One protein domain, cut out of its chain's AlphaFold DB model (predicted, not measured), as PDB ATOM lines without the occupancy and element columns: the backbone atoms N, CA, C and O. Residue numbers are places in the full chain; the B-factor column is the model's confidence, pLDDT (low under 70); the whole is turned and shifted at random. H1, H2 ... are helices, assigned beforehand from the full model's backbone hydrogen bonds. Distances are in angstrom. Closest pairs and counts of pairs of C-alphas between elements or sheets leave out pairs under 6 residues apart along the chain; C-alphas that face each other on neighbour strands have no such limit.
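What this domain is: This is residues 8 to 104 of the 105 residues of an uncharacterized protein of Bacillus sp. HUB-I-004 (UniProt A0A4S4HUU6). What does the model look like at first sight? It is an open chain of three helices: the last part of the long helix H1 packs across the first part of H2, and the short H3 packs on the last part of H2. Residues 8 to 36 of H1 stick out as a long free arm, which makes much of the length. What is it made of, and how large is it? The printed part has 97 residues with three named helices, in the order H1, H2, H3, and no named strand, and its class is all helix. It is extended, with a radius of gyration of the C-alphas of 23.5 A, and spans 77 by 40 by 18 A.

How they stand to each other: Where does the first helix meet the second? H1, residues 8 to 47, touches H2, residues 56 to 81, with its residues 37 to 47 alone, and H2 takes part with residues 56 to 67 alone. Their closest C-alphas are those of Ala 44 and Val 63, 5.5 A apart. Their lines stand at a steep tilt of 52 degrees, and they run the same way. Where does the third helix sit? H3, residues 91 to 103, touches H2, which takes part with residues 72 to 79 alone; the closest C-alphas are those of Ala 79 and Ile 98, 6.3 A apart. H2 and H3 run the same way at a steep tilt of 45 degrees, while H1 and H3 are apart. How do the helix backbones look? In H2 and H3 every O i to N i+4 pair is within hydrogen-bond range, and in H1 35 of 36 are.

Where its parts are: Where does the first helix begin and how far does it reach? H1 runs from C-alpha 8 at (-93.857, 35.263, -50.096) to C-alpha 47 at (-37.475, 27.500, -33.940), 59.2 A. Where are the other two? H2 begins with C-alpha 56 at (-48.558, 21.305, -43.221) and measures 37.1 A. H3 measures 17.8 A and ends with C-alpha 103 at (-43.904, 29.792, -4.114).

The domain as a whole: How far does the whole reach? The two C-alphas farthest apart are those of Tyr 8 and Gly 83, at 77.5 A. Without the stretch that stands free, the body has 68 residues and spans 47 by 22 by 15 A. Is there a cut or a long link? The printed part has no cut, and the links H1 to H2 and H2 to H3, of 8 and 9 residues, are short. Where is confidence low? The mean pLDDT of the printed part is 80.2, and residues 8 to 28, 30 to 31 and 104 are under 70.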
ATOM      1  N   TYR A   8     -94.838  35.825 -49.158       57.91
ATOM      2  CA  TYR A   8     -93.857  35.263 -50.096       57.91
ATOM      3  C   TYR A   8     -92.502  35.988 -50.056       57.91
ATOM      4  O   TYR A   8     -91.469  35.379 -50.320       57.91
ATOM      5  N   THR A   9     -92.480  37.270 -49.684       63.62
ATOM      6  CA  THR A   9     -91.254  38.085 -49.610       63.62
ATOM      7  C   THR A   9     -90.391  37.755 -48.392       63.62
ATOM      8  O   THR A   9     -89.167  37.755 -48.504       63.62
ATOM      9  N   ALA A  10     -91.000  37.409 -47.253       62.34
ATOM     10  CA  ALA A  10     -90.266  37.054 -46.037       62.34
ATOM     11  C   ALA A  10     -89.470  35.744 -46.193       62.34
ATOM     12  O   ALA A  10     -88.291  35.691 -45.854       62.34
ATOM     13  N   PHE A  11     -90.077  34.707 -46.785       63.31
ATOM     14  CA  PHE A  11     -89.422  33.406 -46.977       63.31
ATOM     15  C   PHE A  11     -88.256  33.461 -47.982       63.31
ATOM     16  O   PHE A  11     -87.228  32.812 -47.788       63.31
ATOM     17  N   ALA A  12     -88.376  34.273 -49.040       67.19
ATOM     18  CA  ALA A  12     -87.295  34.472 -50.006       67.19
ATOM     19  C   ALA A  12     -86.086  35.194 -49.378       67.19
ATOM     20  O   ALA A  12     -84.953  34.735 -49.542       67.19
ATOM     21  N   ALA A  13     -86.328  36.250 -48.590       64.81
ATOM     22  CA  ALA A  13     -85.281  36.999 -47.893       64.81
ATOM     23  C   ALA A  13     -84.525  36.146 -46.855       64.81
ATOM     24  O   ALA A  13     -83.308  36.276 -46.711       64.81
ATOM     25  N   GLU A  14     -85.214  35.226 -46.173       60.91
ATOM     26  CA  GLU A  14     -84.592  34.318 -45.201       60.91
ATOM     27  C   GLU A  14     -83.660  33.293 -45.874       60.91
ATOM     28  O   GLU A  14     -82.575  32.993 -45.367       60.91
ATOM     29  N   SER A  15     -84.018  32.831 -47.080       62.88
ATOM     30  CA  SER A  15     -83.172  31.933 -47.880       62.88
ATOM     31  C   SER A  15     -81.885  32.606 -48.390       62.88
ATOM     32  O   SER A  15     -80.823  31.976 -48.433       62.88
ATOM     33  N   GLU A  16     -81.949  33.899 -48.728       69.50
ATOM     34  CA  GLU A  16     -80.787  34.685 -49.153       69.50
ATOM     35  C   GLU A  16     -79.886  35.056 -47.971       69.50
ATOM     36  O   GLU A  16     -78.663  34.933 -48.076       69.50
ATOM     37  N   GLN A  17     -80.466  35.416 -46.818       62.16
ATOM     38  CA  GLN A  17     -79.703  35.633 -45.586       62.16
ATOM     39  C   GLN A  17     -78.948  34.372 -45.149       62.16
ATOM     40  O   GLN A  17     -77.777  34.468 -44.779       62.16
ATOM     41  N   ALA A  18     -79.567  33.190 -45.226       66.75
ATOM     42  CA  ALA A  18     -78.910  31.930 -44.883       66.75
ATOM     43  C   ALA A  18     -77.716  31.622 -45.808       66.75
ATOM     44  O   ALA A  18     -76.631  31.287 -45.323       66.75
ATOM     45  N   LYS A  19     -77.869  31.818 -47.129       63.31
ATOM     46  CA  LYS A  19     -76.764  31.679 -48.098       63.31
ATOM     47  C   LYS A  19     -75.641  32.683 -47.843       63.31
ATOM     48  O   LYS A  19     -74.477  32.290 -47.824       63.31
ATOM     49  N   GLN A  20     -75.962  33.954 -47.593       62.53
ATOM     50  CA  GLN A  20     -74.955  34.979 -47.293       62.53
ATOM     51  C   GLN A  20     -74.191  34.685 -45.993       62.53
ATOM     52  O   GLN A  20     -72.980  34.894 -45.944       62.53
ATOM     53  N   LYS A  21     -74.859  34.154 -44.958       63.91
ATOM     54  CA  LYS A  21     -74.214  33.752 -43.694       63.91
ATOM     55  C   LYS A  21     -73.276  32.558 -43.878       63.91
ATOM     56  O   LYS A  21     -72.195  32.536 -43.293       63.91
ATOM     57  N   GLN A  22     -73.665  31.589 -44.709       67.06
ATOM     58  CA  GLN A  22     -72.839  30.424 -45.028       67.06
ATOM     59  C   GLN A  22     -71.594  30.813 -45.844       67.06
ATOM     60  O   GLN A  22     -70.499  30.320 -45.572       67.06
ATOM     61  N   ILE A  23     -71.741  31.745 -46.794       64.38
ATOM     62  CA  ILE A  23     -70.624  32.299 -47.573       64.38
ATOM     63  C   ILE A  23     -69.666  33.059 -46.644       64.38
ATOM     64  O   ILE A  23     -68.477  32.745 -46.625       64.38
ATOM     65  N   GLN A  24     -70.176  33.938 -45.776       62.66
ATOM     66  CA  GLN A  24     -69.361  34.657 -44.788       62.66
ATOM     67  C   GLN A  24     -68.623  33.711 -43.824       62.66
ATOM     68  O   GLN A  24     -67.434  33.895 -43.571       62.66
ATOM     69  N   GLN A  25     -69.268  32.649 -43.325       62.12
ATOM     70  CA  GLN A  25     -68.591  31.640 -42.498       62.12
ATOM     71  C   GLN A  25     -67.474  30.907 -43.253       62.12
ATOM     72  O   GLN A  25     -66.439  30.592 -42.663       62.12
ATOM     73  N   SER A  26     -67.662  30.644 -44.548       64.88
ATOM     74  CA  SER A  26     -66.656  29.973 -45.373       64.88
ATOM     75  C   SER A  26     -65.426  30.853 -45.626       64.88
ATOM     76  O   SER A  26     -64.299  30.364 -45.553       64.88
ATOM     77  N   GLU A  27     -65.618  32.160 -45.822       69.12
ATOM     78  CA  GLU A  27     -64.530  33.125 -46.000       69.12
ATOM     79  C   GLU A  27     -63.760  33.361 -44.700       69.12
ATOM     80  O   GLU A  27     -62.530  33.342 -44.705       69.12
ATOM     81  N   VAL A  28     -64.462  33.471 -43.566       67.62
ATOM     82  CA  VAL A  28     -63.833  33.570 -42.238       67.62
ATOM     83  C   VAL A  28     -63.009  32.319 -41.929       67.62
ATOM     84  O   VAL A  28     -61.886  32.426 -41.433       67.62
ATOM     85  N   LYS A  29     -63.512  31.124 -42.266       70.50
ATOM     86  CA  LYS A  29     -62.757  29.875 -42.092       70.50
ATOM     87  C   LYS A  29     -61.488  29.862 -42.951       70.50
ATOM     88  O   LYS A  29     -60.419  29.517 -42.457       70.50
ATOM     89  N   LYS A  30     -61.586  30.297 -44.208       67.94
ATOM     90  CA  LYS A  30     -60.449  30.354 -45.137       67.94
ATOM     91  C   LYS A  30     -59.403  31.394 -44.714       67.94
ATOM     92  O   LYS A  30     -58.206  31.130 -44.811       67.94
ATOM     93  N   ALA A  31     -59.842  32.540 -44.193       69.00
ATOM     94  CA  ALA A  31     -58.965  33.561 -43.624       69.00
ATOM     95  C   ALA A  31     -58.224  33.039 -42.380       69.00
ATOM     96  O   ALA A  31     -57.008  33.197 -42.281       69.00
ATOM     97  N   LYS A  32     -58.926  32.332 -41.485       70.88
ATOM     98  CA  LYS A  32     -58.329  31.711 -40.296       70.88
ATOM     99  C   LYS A  32     -57.290  30.646 -40.654       70.88
ATOM    100  O   LYS A  32     -56.204  30.626 -40.084       70.88
ATOM    101  N   GLU A  33     -57.573  29.800 -41.643       72.88
ATOM    102  CA  GLU A  33     -56.622  28.782 -42.107       72.88
ATOM    103  C   GLU A  33     -55.345  29.386 -42.717       72.88
ATOM    104  O   GLU A  33     -54.263  28.799 -42.592       72.88
ATOM    105  N   ALA A  34     -55.457  30.542 -43.381       73.56
ATOM    106  CA  ALA A  34     -54.321  31.285 -43.924       73.56
ATOM    107  C   ALA A  34     -53.502  31.981 -42.824       73.56
ATOM    108  O   ALA A  34     -52.271  31.989 -42.878       73.56
ATOM    109  N   GLU A  35     -54.162  32.520 -41.798       77.94
ATOM    110  CA  GLU A  35     -53.498  33.094 -40.627       77.94
ATOM    111  C   GLU A  35     -52.747  32.028 -39.816       77.94
ATOM    112  O   GLU A  35     -51.595  32.241 -39.429       77.94
ATOM    113  N   GLU A  36     -53.355  30.858 -39.616       75.75
ATOM    114  CA  GLU A  36     -52.712  29.720 -38.953       75.75
ATOM    115  C   GLU A  36     -51.496  29.222 -39.741       75.75
ATOM    116  O   GLU A  36     -50.452  28.986 -39.135       75.75
ATOM    117  N   LYS A  37     -51.582  29.131 -41.082       75.56
ATOM    118  CA  LYS A  37     -50.421  28.821 -41.949       75.56
ATOM    119  C   LYS A  37     -49.266  29.772 -41.677       75.56
ATOM    120  O   LYS A  37     -48.172  29.340 -41.333       75.56
ATOM    121  N   LYS A  38     -49.544  31.071 -41.775       80.50
ATOM    122  CA  LYS A  38     -48.537  32.119 -41.606       80.50
ATOM    123  C   LYS A  38     -47.951  32.128 -40.192       80.50
ATOM    124  O   LYS A  38     -46.780  32.443 -40.002       80.50
ATOM    125  N   SER A  39     -48.761  31.797 -39.190       80.75
ATOM    126  CA  SER A  39     -48.317  31.703 -37.798       80.75
ATOM    127  C   SER A  39     -47.435  30.478 -37.554       80.75
ATOM    128  O   SER A  39     -46.431  30.603 -36.855       80.75
ATOM    129  N   MET A  40     -47.756  29.328 -38.156       78.12
ATOM    130  CA  MET A  40     -46.902  28.135 -38.104       78.12
ATOM    131  C   MET A  40     -45.566  28.363 -38.805       78.12
ATOM    132  O   MET A  40     -44.536  28.048 -38.225       78.12
ATOM    133  N   GLU A  41     -45.565  28.968 -39.995       80.62
ATOM    134  CA  GLU A  41     -44.331  29.290 -40.725       80.62
ATOM    135  C   GLU A  41     -43.415  30.202 -39.901       80.62
ATOM    136  O   GLU A  41     -42.234  29.912 -39.734       80.62
ATOM    137  N   LYS A  42     -43.976  31.250 -39.283       84.00
ATOM    138  CA  LYS A  42     -43.229  32.119 -38.362       84.00
ATOM    139  C   LYS A  42     -42.712  31.381 -37.128       84.00
ATOM    140  O   LYS A  42     -41.649  31.720 -36.615       84.00
ATOM    141  N   ALA A  43     -43.489  30.445 -36.582       80.81
ATOM    142  CA  ALA A  43     -43.065  29.652 -35.432       80.81
ATOM    143  C   ALA A  43     -41.910  28.717 -35.812       80.81
ATOM    144  O   ALA A  43     -40.925  28.661 -35.082       80.81
ATOM    145  N   ALA A  44     -42.001  28.058 -36.966       81.38
ATOM    146  CA  ALA A  44     -40.947  27.219 -37.517       81.38
ATOM    147  C   ALA A  44     -39.656  28.007 -37.741       81.38
ATOM    148  O   ALA A  44     -38.612  27.615 -37.229       81.38
ATOM    149  N   GLU A  45     -39.738  29.178 -38.373       83.62
ATOM    150  CA  GLU A  45     -38.583  30.044 -38.622       83.62
ATOM    151  C   GLU A  45     -37.888  30.471 -37.315       83.62
ATOM    152  O   GLU A  45     -36.667  30.403 -37.199       83.62
ATOM    153  N   LYS A  46     -38.658  30.819 -36.273       82.81
ATOM    154  CA  LYS A  46     -38.120  31.134 -34.932       82.81
ATOM    155  C   LYS A  46     -37.493  29.935 -34.225       82.81
ATOM    156  O   LYS A  46     -36.638  30.097 -33.349       82.81
ATOM    157  N   LEU A  47     -37.981  28.737 -34.518       80.25
ATOM    158  CA  LEU A  47     -37.475  27.500 -33.940       80.25
ATOM    159  C   LEU A  47     -36.308  26.920 -34.747       80.25
ATOM    160  O   LEU A  47     -35.588  26.101 -34.192       80.25
ATOM    161  N   GLY A  48     -36.067  27.406 -35.970       80.06
ATOM    162  CA  GLY A  48     -35.052  26.883 -36.888       80.06
ATOM    163  C   GLY A  48     -35.521  25.670 -37.699       80.06
ATOM    164  O   GLY A  48     -34.689  24.962 -38.255       80.06
ATOM    165  N   VAL A  49     -36.832  25.425 -37.761       80.38
ATOM    166  CA  VAL A  49     -37.451  24.303 -38.482       80.38
ATOM    167  C   VAL A  49     -37.685  24.693 -39.942       80.38
ATOM    168  O   VAL A  49     -38.230  25.765 -40.229       80.38
ATOM    169  N   SER A  50     -37.278  23.834 -40.878       76.88
ATOM    170  CA  SER A  50     -37.391  24.100 -42.315       76.88
ATOM    171  C   SER A  50     -38.791  23.786 -42.830       76.88
ATOM    172  O   SER A  50     -39.132  22.638 -43.036       76.88
ATOM    173  N   THR A  51     -39.576  24.803 -43.176       73.75
ATOM    174  CA  THR A  51     -40.931  24.606 -43.729       73.75
ATOM    175  C   THR A  51     -40.970  24.349 -45.236       73.75
ATOM    176  O   THR A  51     -42.043  24.234 -45.836       73.75
ATOM    177  N   LYS A  52     -39.806  24.328 -45.897       72.31
ATOM    178  CA  LYS A  52     -39.714  24.358 -47.357       72.31
ATOM    179  C   LYS A  52     -39.810  22.954 -47.950       72.31
ATOM    180  O   LYS A  52     -38.841  22.206 -47.937       72.31
ATOM    181  N   GLY A  53     -40.956  22.658 -48.561       70.25
ATOM    182  CA  GLY A  53     -41.204  21.397 -49.271       70.25
ATOM    183  C   GLY A  53     -41.910  20.331 -48.435       70.25
ATOM    184  O   GLY A  53     -42.286  19.301 -48.984       70.25
ATOM    185  N   GLU A  54     -42.142  20.605 -47.154       76.31
ATOM    186  CA  GLU A  54     -42.871  19.721 -46.253       76.31
ATOM    187  C   GLU A  54     -44.374  19.994 -46.260       76.31
ATOM    188  O   GLU A  54     -44.854  21.088 -46.586       76.31
ATOM    189  N   THR A  55     -45.146  18.980 -45.879       81.31
ATOM    190  CA  THR A  55     -46.582  19.142 -45.688       81.31
ATOM    191  C   THR A  55     -46.882  19.937 -44.419       81.31
ATOM    192  O   THR A  55     -46.113  19.995 -43.462       81.31
ATOM    193  N   LYS A  56     -48.074  20.537 -44.378       76.88
ATOM    194  CA  LYS A  56     -48.558  21.305 -43.221       76.88
ATOM    195  C   LYS A  56     -48.510  20.503 -41.911       76.88
ATOM    196  O   LYS A  56     -48.298  21.082 -40.851       76.88
ATOM    197  N   GLU A  57     -48.761  19.197 -41.990       81.56
ATOM    198  CA  GLU A  57     -48.770  18.288 -40.841       81.56
ATOM    199  C   GLU A  57     -47.358  17.936 -40.372       81.56
ATOM    200  O   GLU A  57     -47.131  17.877 -39.165       81.56
ATOM    201  N   GLU A  58     -46.414  17.743 -41.295       84.12
ATOM    202  CA  GLU A  58     -44.998  17.513 -40.977       84.12
ATOM    203  C   GLU A  58     -44.399  18.733 -40.285       84.12
ATOM    204  O   GLU A  58     -43.953  18.620 -39.143       84.12
ATOM    205  N   VAL A  59     -44.559  19.920 -40.880       82.69
ATOM    206  CA  VAL A  59     -44.122  21.184 -40.271       82.69
ATOM    207  C   VAL A  59     -44.739  21.363 -38.885       82.69
ATOM    208  O   VAL A  59     -44.057  21.752 -37.942       82.69
ATOM    209  N   ALA A  60     -46.033  21.072 -38.721       82.62
ATOM    210  CA  ALA A  60     -46.697  21.202 -37.426       82.62
ATOM    211  C   ALA A  60     -46.148  20.226 -36.373       82.62
ATOM    212  O   ALA A  60     -46.055  20.595 -35.198       82.62
ATOM    213  N   LYS A  61     -45.794  18.998 -36.770       86.44
ATOM    214  CA  LYS A  61     -45.146  18.023 -35.885       86.44
ATOM    215  C   LYS A  61     -43.749  18.484 -35.504       86.44
ATOM    216  O   LYS A  61     -43.456  18.543 -34.317       86.44
ATOM    217  N   GLU A  62     -42.931  18.870 -36.474       85.25
ATOM    218  CA  GLU A  62     -41.544  19.265 -36.231       85.25
ATOM    219  C   GLU A  62     -41.453  20.548 -35.398       85.25
ATOM    220  O   GLU A  62     -40.709  20.609 -34.422       85.25
ATOM    221  N   VAL A  63     -42.315  21.533 -35.671       86.19
ATOM    222  CA  VAL A  63     -42.492  22.723 -34.824       86.19
ATOM    223  C   VAL A  63     -42.880  22.347 -33.396       86.19
ATOM    224  O   VAL A  63     -42.368  22.950 -32.453       86.19
ATOM    225  N   ASN A  64     -43.788  21.385 -33.207       86.56
ATOM    226  CA  ASN A  64     -44.169  20.938 -31.866       86.56
ATOM    227  C   ASN A  64     -43.013  20.251 -31.144       86.56
ATOM    228  O   ASN A  64     -42.779  20.562 -29.979       86.56
ATOM    229  N   THR A  65     -42.285  19.370 -31.828       87.19
ATOM    230  CA  THR A  65     -41.119  18.679 -31.274       87.19
ATOM    231  C   THR A  65     -40.039  19.678 -30.873       87.19
ATOM    232  O   THR A  65     -39.676  19.735 -29.703       87.19
ATOM    233  N   ALA A  66     -39.635  20.571 -31.780       87.12
ATOM    234  CA  ALA A  66     -38.644  21.608 -31.491       87.12
ATOM    235  C   ALA A  66     -39.091  22.537 -30.349       87.12
ATOM    236  O   ALA A  66     -38.291  23.000 -29.536       87.12
ATOM    237  N   ARG A  67     -40.394  22.831 -30.255       88.12
ATOM    238  CA  ARG A  67     -40.947  23.624 -29.152       88.12
ATOM    239  C   ARG A  67     -40.909  22.868 -27.826       88.12
ATOM    240  O   ARG A  67     -40.705  23.507 -26.795       88.12
ATOM    241  N   PHE A  68     -41.164  21.565 -27.848       87.94
ATOM    242  CA  PHE A  68     -41.096  20.708 -26.673       87.94
ATOM    243  C   PHE A  68     -39.657  20.621 -26.163       87.94
ATOM    244  O   PHE A  68     -39.423  20.947 -25.006       87.94
ATOM    245  N   GLU A  69     -38.700  20.329 -27.043       87.81
ATOM    246  CA  GLU A  69     -37.268  20.282 -26.720       87.81
ATOM    247  C   GLU A  69     -36.782  21.612 -26.138       87.81
ATOM    248  O   GLU A  69     -36.274  21.643 -25.022       87.81
ATOM    249  N   LYS A  70     -37.068  22.749 -26.794       88.50
ATOM    250  CA  LYS A  70     -36.698  24.060 -26.233       88.50
ATOM    251  C   LYS A  70     -37.335  24.332 -24.873       88.50
ATOM    252  O   LYS A  70     -36.728  24.987 -24.034       88.50
ATOM    253  N   ARG A  71     -38.584  23.908 -24.653       88.31
ATOM    254  CA  ARG A  71     -39.238  24.070 -23.345       88.31
ATOM    255  C   ARG A  71     -38.573  23.206 -22.282       88.31
ATOM    256  O   ARG A  71     -38.403  23.695 -21.172       88.31
ATOM    257  N   HIS A  72     -38.224  21.975 -22.629       89.00
ATOM    258  CA  HIS A  72     -37.511  21.051 -21.763       89.00
ATOM    259  C   HIS A  72     -36.130  21.604 -21.384       89.00
ATOM    260  O   HIS A  72     -35.815  21.699 -20.201       89.00
ATOM    261  N   ASP A  73     -35.365  22.102 -22.355       90.75
ATOM    262  CA  ASP A  73     -34.061  22.725 -22.108       90.75
ATOM    263  C   ASP A  73     -34.176  23.932 -21.170       90.75
ATOM    264  O   ASP A  73     -33.469  24.016 -20.168       90.75
ATOM    265  N   LEU A  74     -35.122  24.841 -21.441       91.25
ATOM    266  CA  LEU A  74     -35.381  26.005 -20.584       91.25
ATOM    267  C   LEU A  74     -35.800  25.600 -19.167       91.25
ATOM    268  O   LEU A  74     -35.439  26.267 -18.197       91.25
ATOM    269  N   LEU A  75     -36.576  24.523 -19.042       92.19
ATOM    270  CA  LEU A  75     -36.990  23.983 -17.755       92.19
ATOM    271  C   LEU A  75     -35.783  23.453 -16.974       92.19
ATOM    272  O   LEU A  75     -35.643  23.767 -15.792       92.19
ATOM    273  N   ILE A  76     -34.897  22.705 -17.637       92.31
ATOM    274  CA  ILE A  76     -33.658  22.196 -17.046       92.31
ATOM    275  C   ILE A  76     -32.736  23.342 -16.635       92.31
ATOM    276  O   ILE A  76     -32.202  23.325 -15.528       92.31
ATOM    277  N   GLU A  77     -32.533  24.341 -17.494       93.06
ATOM    278  CA  GLU A  77     -31.697  25.498 -17.164       93.06
ATOM    279  C   GLU A  77     -32.228  26.235 -15.936       93.06
ATOM    280  O   GLU A  77     -31.472  26.533 -15.012       93.06
ATOM    281  N   HIS A  78     -33.535  26.477 -15.893       92.12
ATOM    282  CA  HIS A  78     -34.169  27.150 -14.771       92.12
ATOM    283  C   HIS A  78     -34.093  26.321 -13.478       92.12
ATOM    284  O   HIS A  78     -33.813  26.858 -12.408       92.12
ATOM    285  N   ALA A  79     -34.261  25.002 -13.567       92.81
ATOM    286  CA  ALA A  79     -34.063  24.098 -12.441       92.81
ATOM    287  C   ALA A  79     -32.617  24.133 -11.922       92.81
ATOM    288  O   ALA A  79     -32.399  24.305 -10.724       92.81
ATOM    289  N   LYS A  80     -31.625  24.074 -12.820       92.62
ATOM    290  CA  LYS A  80     -30.199  24.185 -12.472       92.62
ATOM    291  C   LYS A  80     -29.871  25.526 -11.814       92.62
ATOM    292  O   LYS A  80     -29.119  25.548 -10.844       92.62
ATOM    293  N   GLN A  81     -30.458  26.628 -12.286       91.94
ATOM    294  CA  GLN A  81     -30.316  27.954 -11.663       91.94
ATOM    295  C   GLN A  81     -30.851  27.991 -10.227       91.94
ATOM    296  O   GLN A  81     -30.318  28.714  -9.388       91.94
ATOM    297  N   LEU A  82     -31.880  27.195  -9.938       90.56
ATOM    298  CA  LEU A  82     -32.457  27.038  -8.605       90.56
ATOM    299  C   LEU A  82     -31.755  25.955  -7.767       90.56
ATOM    300  O   LEU A  82     -32.146  25.725  -6.625       90.56
ATOM    301  N   GLY A  83     -30.723  25.298  -8.307       91.62
ATOM    302  CA  GLY A  83     -29.995  24.220  -7.635       91.62
ATOM    303  C   GLY A  83     -30.753  22.891  -7.573       91.62
ATOM    304  O   GLY A  83     -30.425  22.046  -6.742       91.62
ATOM    305  N   ILE A  84     -31.765  22.699  -8.421       91.56
ATOM    306  CA  ILE A  84     -32.519  21.449  -8.538       91.56
ATOM    307  C   ILE A  84     -31.759  20.477  -9.445       91.56
ATOM    308  O   ILE A  84     -31.388  20.818 -10.571       91.56
ATOM    309  N   ASP A  85     -31.581  19.242  -8.974       91.69
ATOM    310  CA  ASP A  85     -31.104  18.150  -9.817       91.69
ATOM    311  C   ASP A  85     -32.199  17.726 -10.806       91.69
ATOM    312  O   ASP A  85     -33.352  17.524 -10.421       91.69
ATOM    313  N   THR A  86     -31.826  17.611 -12.076       91.75
ATOM    314  CA  THR A  86     -32.721  17.309 -13.206       91.75
ATOM    315  C   THR A  86     -32.421  15.951 -13.830       91.75
ATOM    316  O   THR A  86     -33.183  15.491 -14.678       91.75
ATOM    317  N   GLU A  87     -31.332  15.290 -13.421       89.25
ATOM    318  CA  GLU A  87     -30.916  14.025 -14.011       89.25
ATOM    319  C   GLU A  87     -31.913  12.910 -13.660       89.25
ATOM    320  O   GLU A  87     -32.245  12.671 -12.500       89.25
ATOM    321  N   GLY A  88     -32.455  12.252 -14.688       88.44
ATOM    322  CA  GLY A  88     -33.424  11.162 -14.533       88.44
ATOM    323  C   GLY A  88     -34.836  11.580 -14.102       88.44
ATOM    324  O   GLY A  88     -35.697  10.707 -13.980       88.44
ATOM    325  N   LYS A  89     -35.103  12.877 -13.908       90.25
ATOM    326  CA  LYS A  89     -36.436  13.389 -13.559       90.25
ATOM    327  C   LYS A  89     -37.268  13.699 -14.795       90.25
ATOM    328  O   LYS A  89     -36.750  14.074 -15.845       90.25
ATOM    329  N   LYS A  90     -38.584  13.580 -14.650       91.94
ATOM    330  CA  LYS A  90     -39.548  14.029 -15.661       91.94
ATOM    331  C   LYS A  90     -39.797  15.530 -15.532       91.94
ATOM    332  O   LYS A  90     -39.745  16.081 -14.435       91.94
ATOM    333  N   ASP A  91     -40.190  16.166 -16.633       90.19
ATOM    334  CA  ASP A  91     -40.547  17.593 -16.679       90.19
ATOM    335  C   ASP A  91     -41.544  17.985 -15.584       90.19
ATOM    336  O   ASP A  91     -41.392  19.011 -14.929       90.19
ATOM    337  N   GLU A  92     -42.547  17.141 -15.343       91.62
ATOM    338  CA  GLU A  92     -43.562  17.357 -14.309       91.62
ATOM    339  C   GLU A  92     -42.948  17.462 -12.905       91.62
ATOM    340  O   GLU A  92     -43.331  18.330 -12.123       91.62
ATOM    341  N   GLU A  93     -41.968  16.614 -12.591       93.00
ATOM    342  CA  GLU A  93     -41.283  16.605 -11.295       93.00
ATOM    343  C   GLU A  93     -40.428  17.861 -11.129       93.00
ATOM    344  O   GLU A  93     -40.477  18.516 -10.086       93.00
ATOM    345  N   ILE A  94     -39.718  18.251 -12.190       92.81
ATOM    346  CA  ILE A  94     -38.898  19.462 -12.213       92.81
ATOM    347  C   ILE A  94     -39.779  20.708 -12.022       92.81
ATOM    348  O   ILE A  94     -39.466  21.564 -11.195       92.81
ATOM    349  N   ILE A  95     -40.916  20.798 -12.722       92.44
ATOM    350  CA  ILE A  95     -41.886  21.898 -12.573       92.44
ATOM    351  C   ILE A  95     -42.409  21.973 -11.136       92.44
ATOM    352  O   ILE A  95     -42.517  23.068 -10.577       92.44
ATOM    353  N   LEU A  96     -42.733  20.829 -10.527       92.44
ATOM    354  CA  LEU A  96     -43.208  20.780  -9.145       92.44
ATOM    355  C   LEU A  96     -42.146  21.276  -8.160       92.44
ATOM    356  O   LEU A  96     -42.474  22.034  -7.248       92.44
ATOM    357  N   GLU A  97     -40.890  20.867  -8.325       91.44
ATOM    358  CA  GLU A  97     -39.788  21.325  -7.474       91.44
ATOM    359  C   GLU A  97     -39.522  22.822  -7.637       91.44
ATOM    360  O   GLU A  97     -39.455  23.538  -6.637       91.44
ATOM    361  N   ILE A  98     -39.484  23.318  -8.877       91.69
ATOM    362  CA  ILE A  98     -39.390  24.755  -9.166       91.69
ATOM    363  C   ILE A  98     -40.528  25.508  -8.471       91.69
ATOM    364  O   ILE A  98     -40.286  26.504  -7.792       91.69
ATOM    365  N   GLY A  99     -41.765  25.023  -8.607       91.50
ATOM    366  CA  GLY A  99     -42.943  25.641  -8.005       91.50
ATOM    367  C   GLY A  99     -42.869  25.696  -6.479       91.50
ATOM    368  O   GLY A  99     -43.244  26.710  -5.892       91.50
ATOM    369  N   LYS A 100     -42.338  24.652  -5.827       90.81
ATOM    370  CA  LYS A 100     -42.099  24.644  -4.372       90.81
ATOM    371  C   LYS A 100     -41.091  25.717  -3.958       90.81
ATOM    372  O   LYS A 100     -41.348  26.436  -2.997       90.81
ATOM    373  N   ILE A 101     -39.987  25.860  -4.697       89.38
ATOM    374  CA  ILE A 101     -38.955  26.868  -4.406       89.38
ATOM    375  C   ILE A 101     -39.489  28.286  -4.644       89.38
ATOM    376  O   ILE A 101     -39.330  29.156  -3.791       89.38
ATOM    377  N   GLN A 102     -40.151  28.527  -5.779       86.00
ATOM    378  CA  GLN A 102     -40.642  29.856  -6.155       86.00
ATOM    379  C   GLN A 102     -41.809  30.341  -5.290       86.00
ATOM    380  O   GLN A 102     -41.909  31.536  -5.012       86.00
ATOM    381  N   HIS A 103     -42.706  29.440  -4.882       84.25
ATOM    382  CA  HIS A 103     -43.904  29.792  -4.114       84.25
ATOM    383  C   HIS A 103     -43.794  29.524  -2.612       84.25
ATOM    384  O   HIS A 103     -44.772  29.760  -1.906       84.25
ATOM    385  N   GLY A 104     -42.628  29.080  -2.126       68.94
ATOM    386  CA  GLY A 104     -42.268  29.054  -0.708       68.94
ATOM    387  C   GLY A 104     -43.352  28.483   0.208       68.94
ATOM    388  O   GLY A 104     -43.894  29.214   1.039       68.94
TER     389      GLY A 104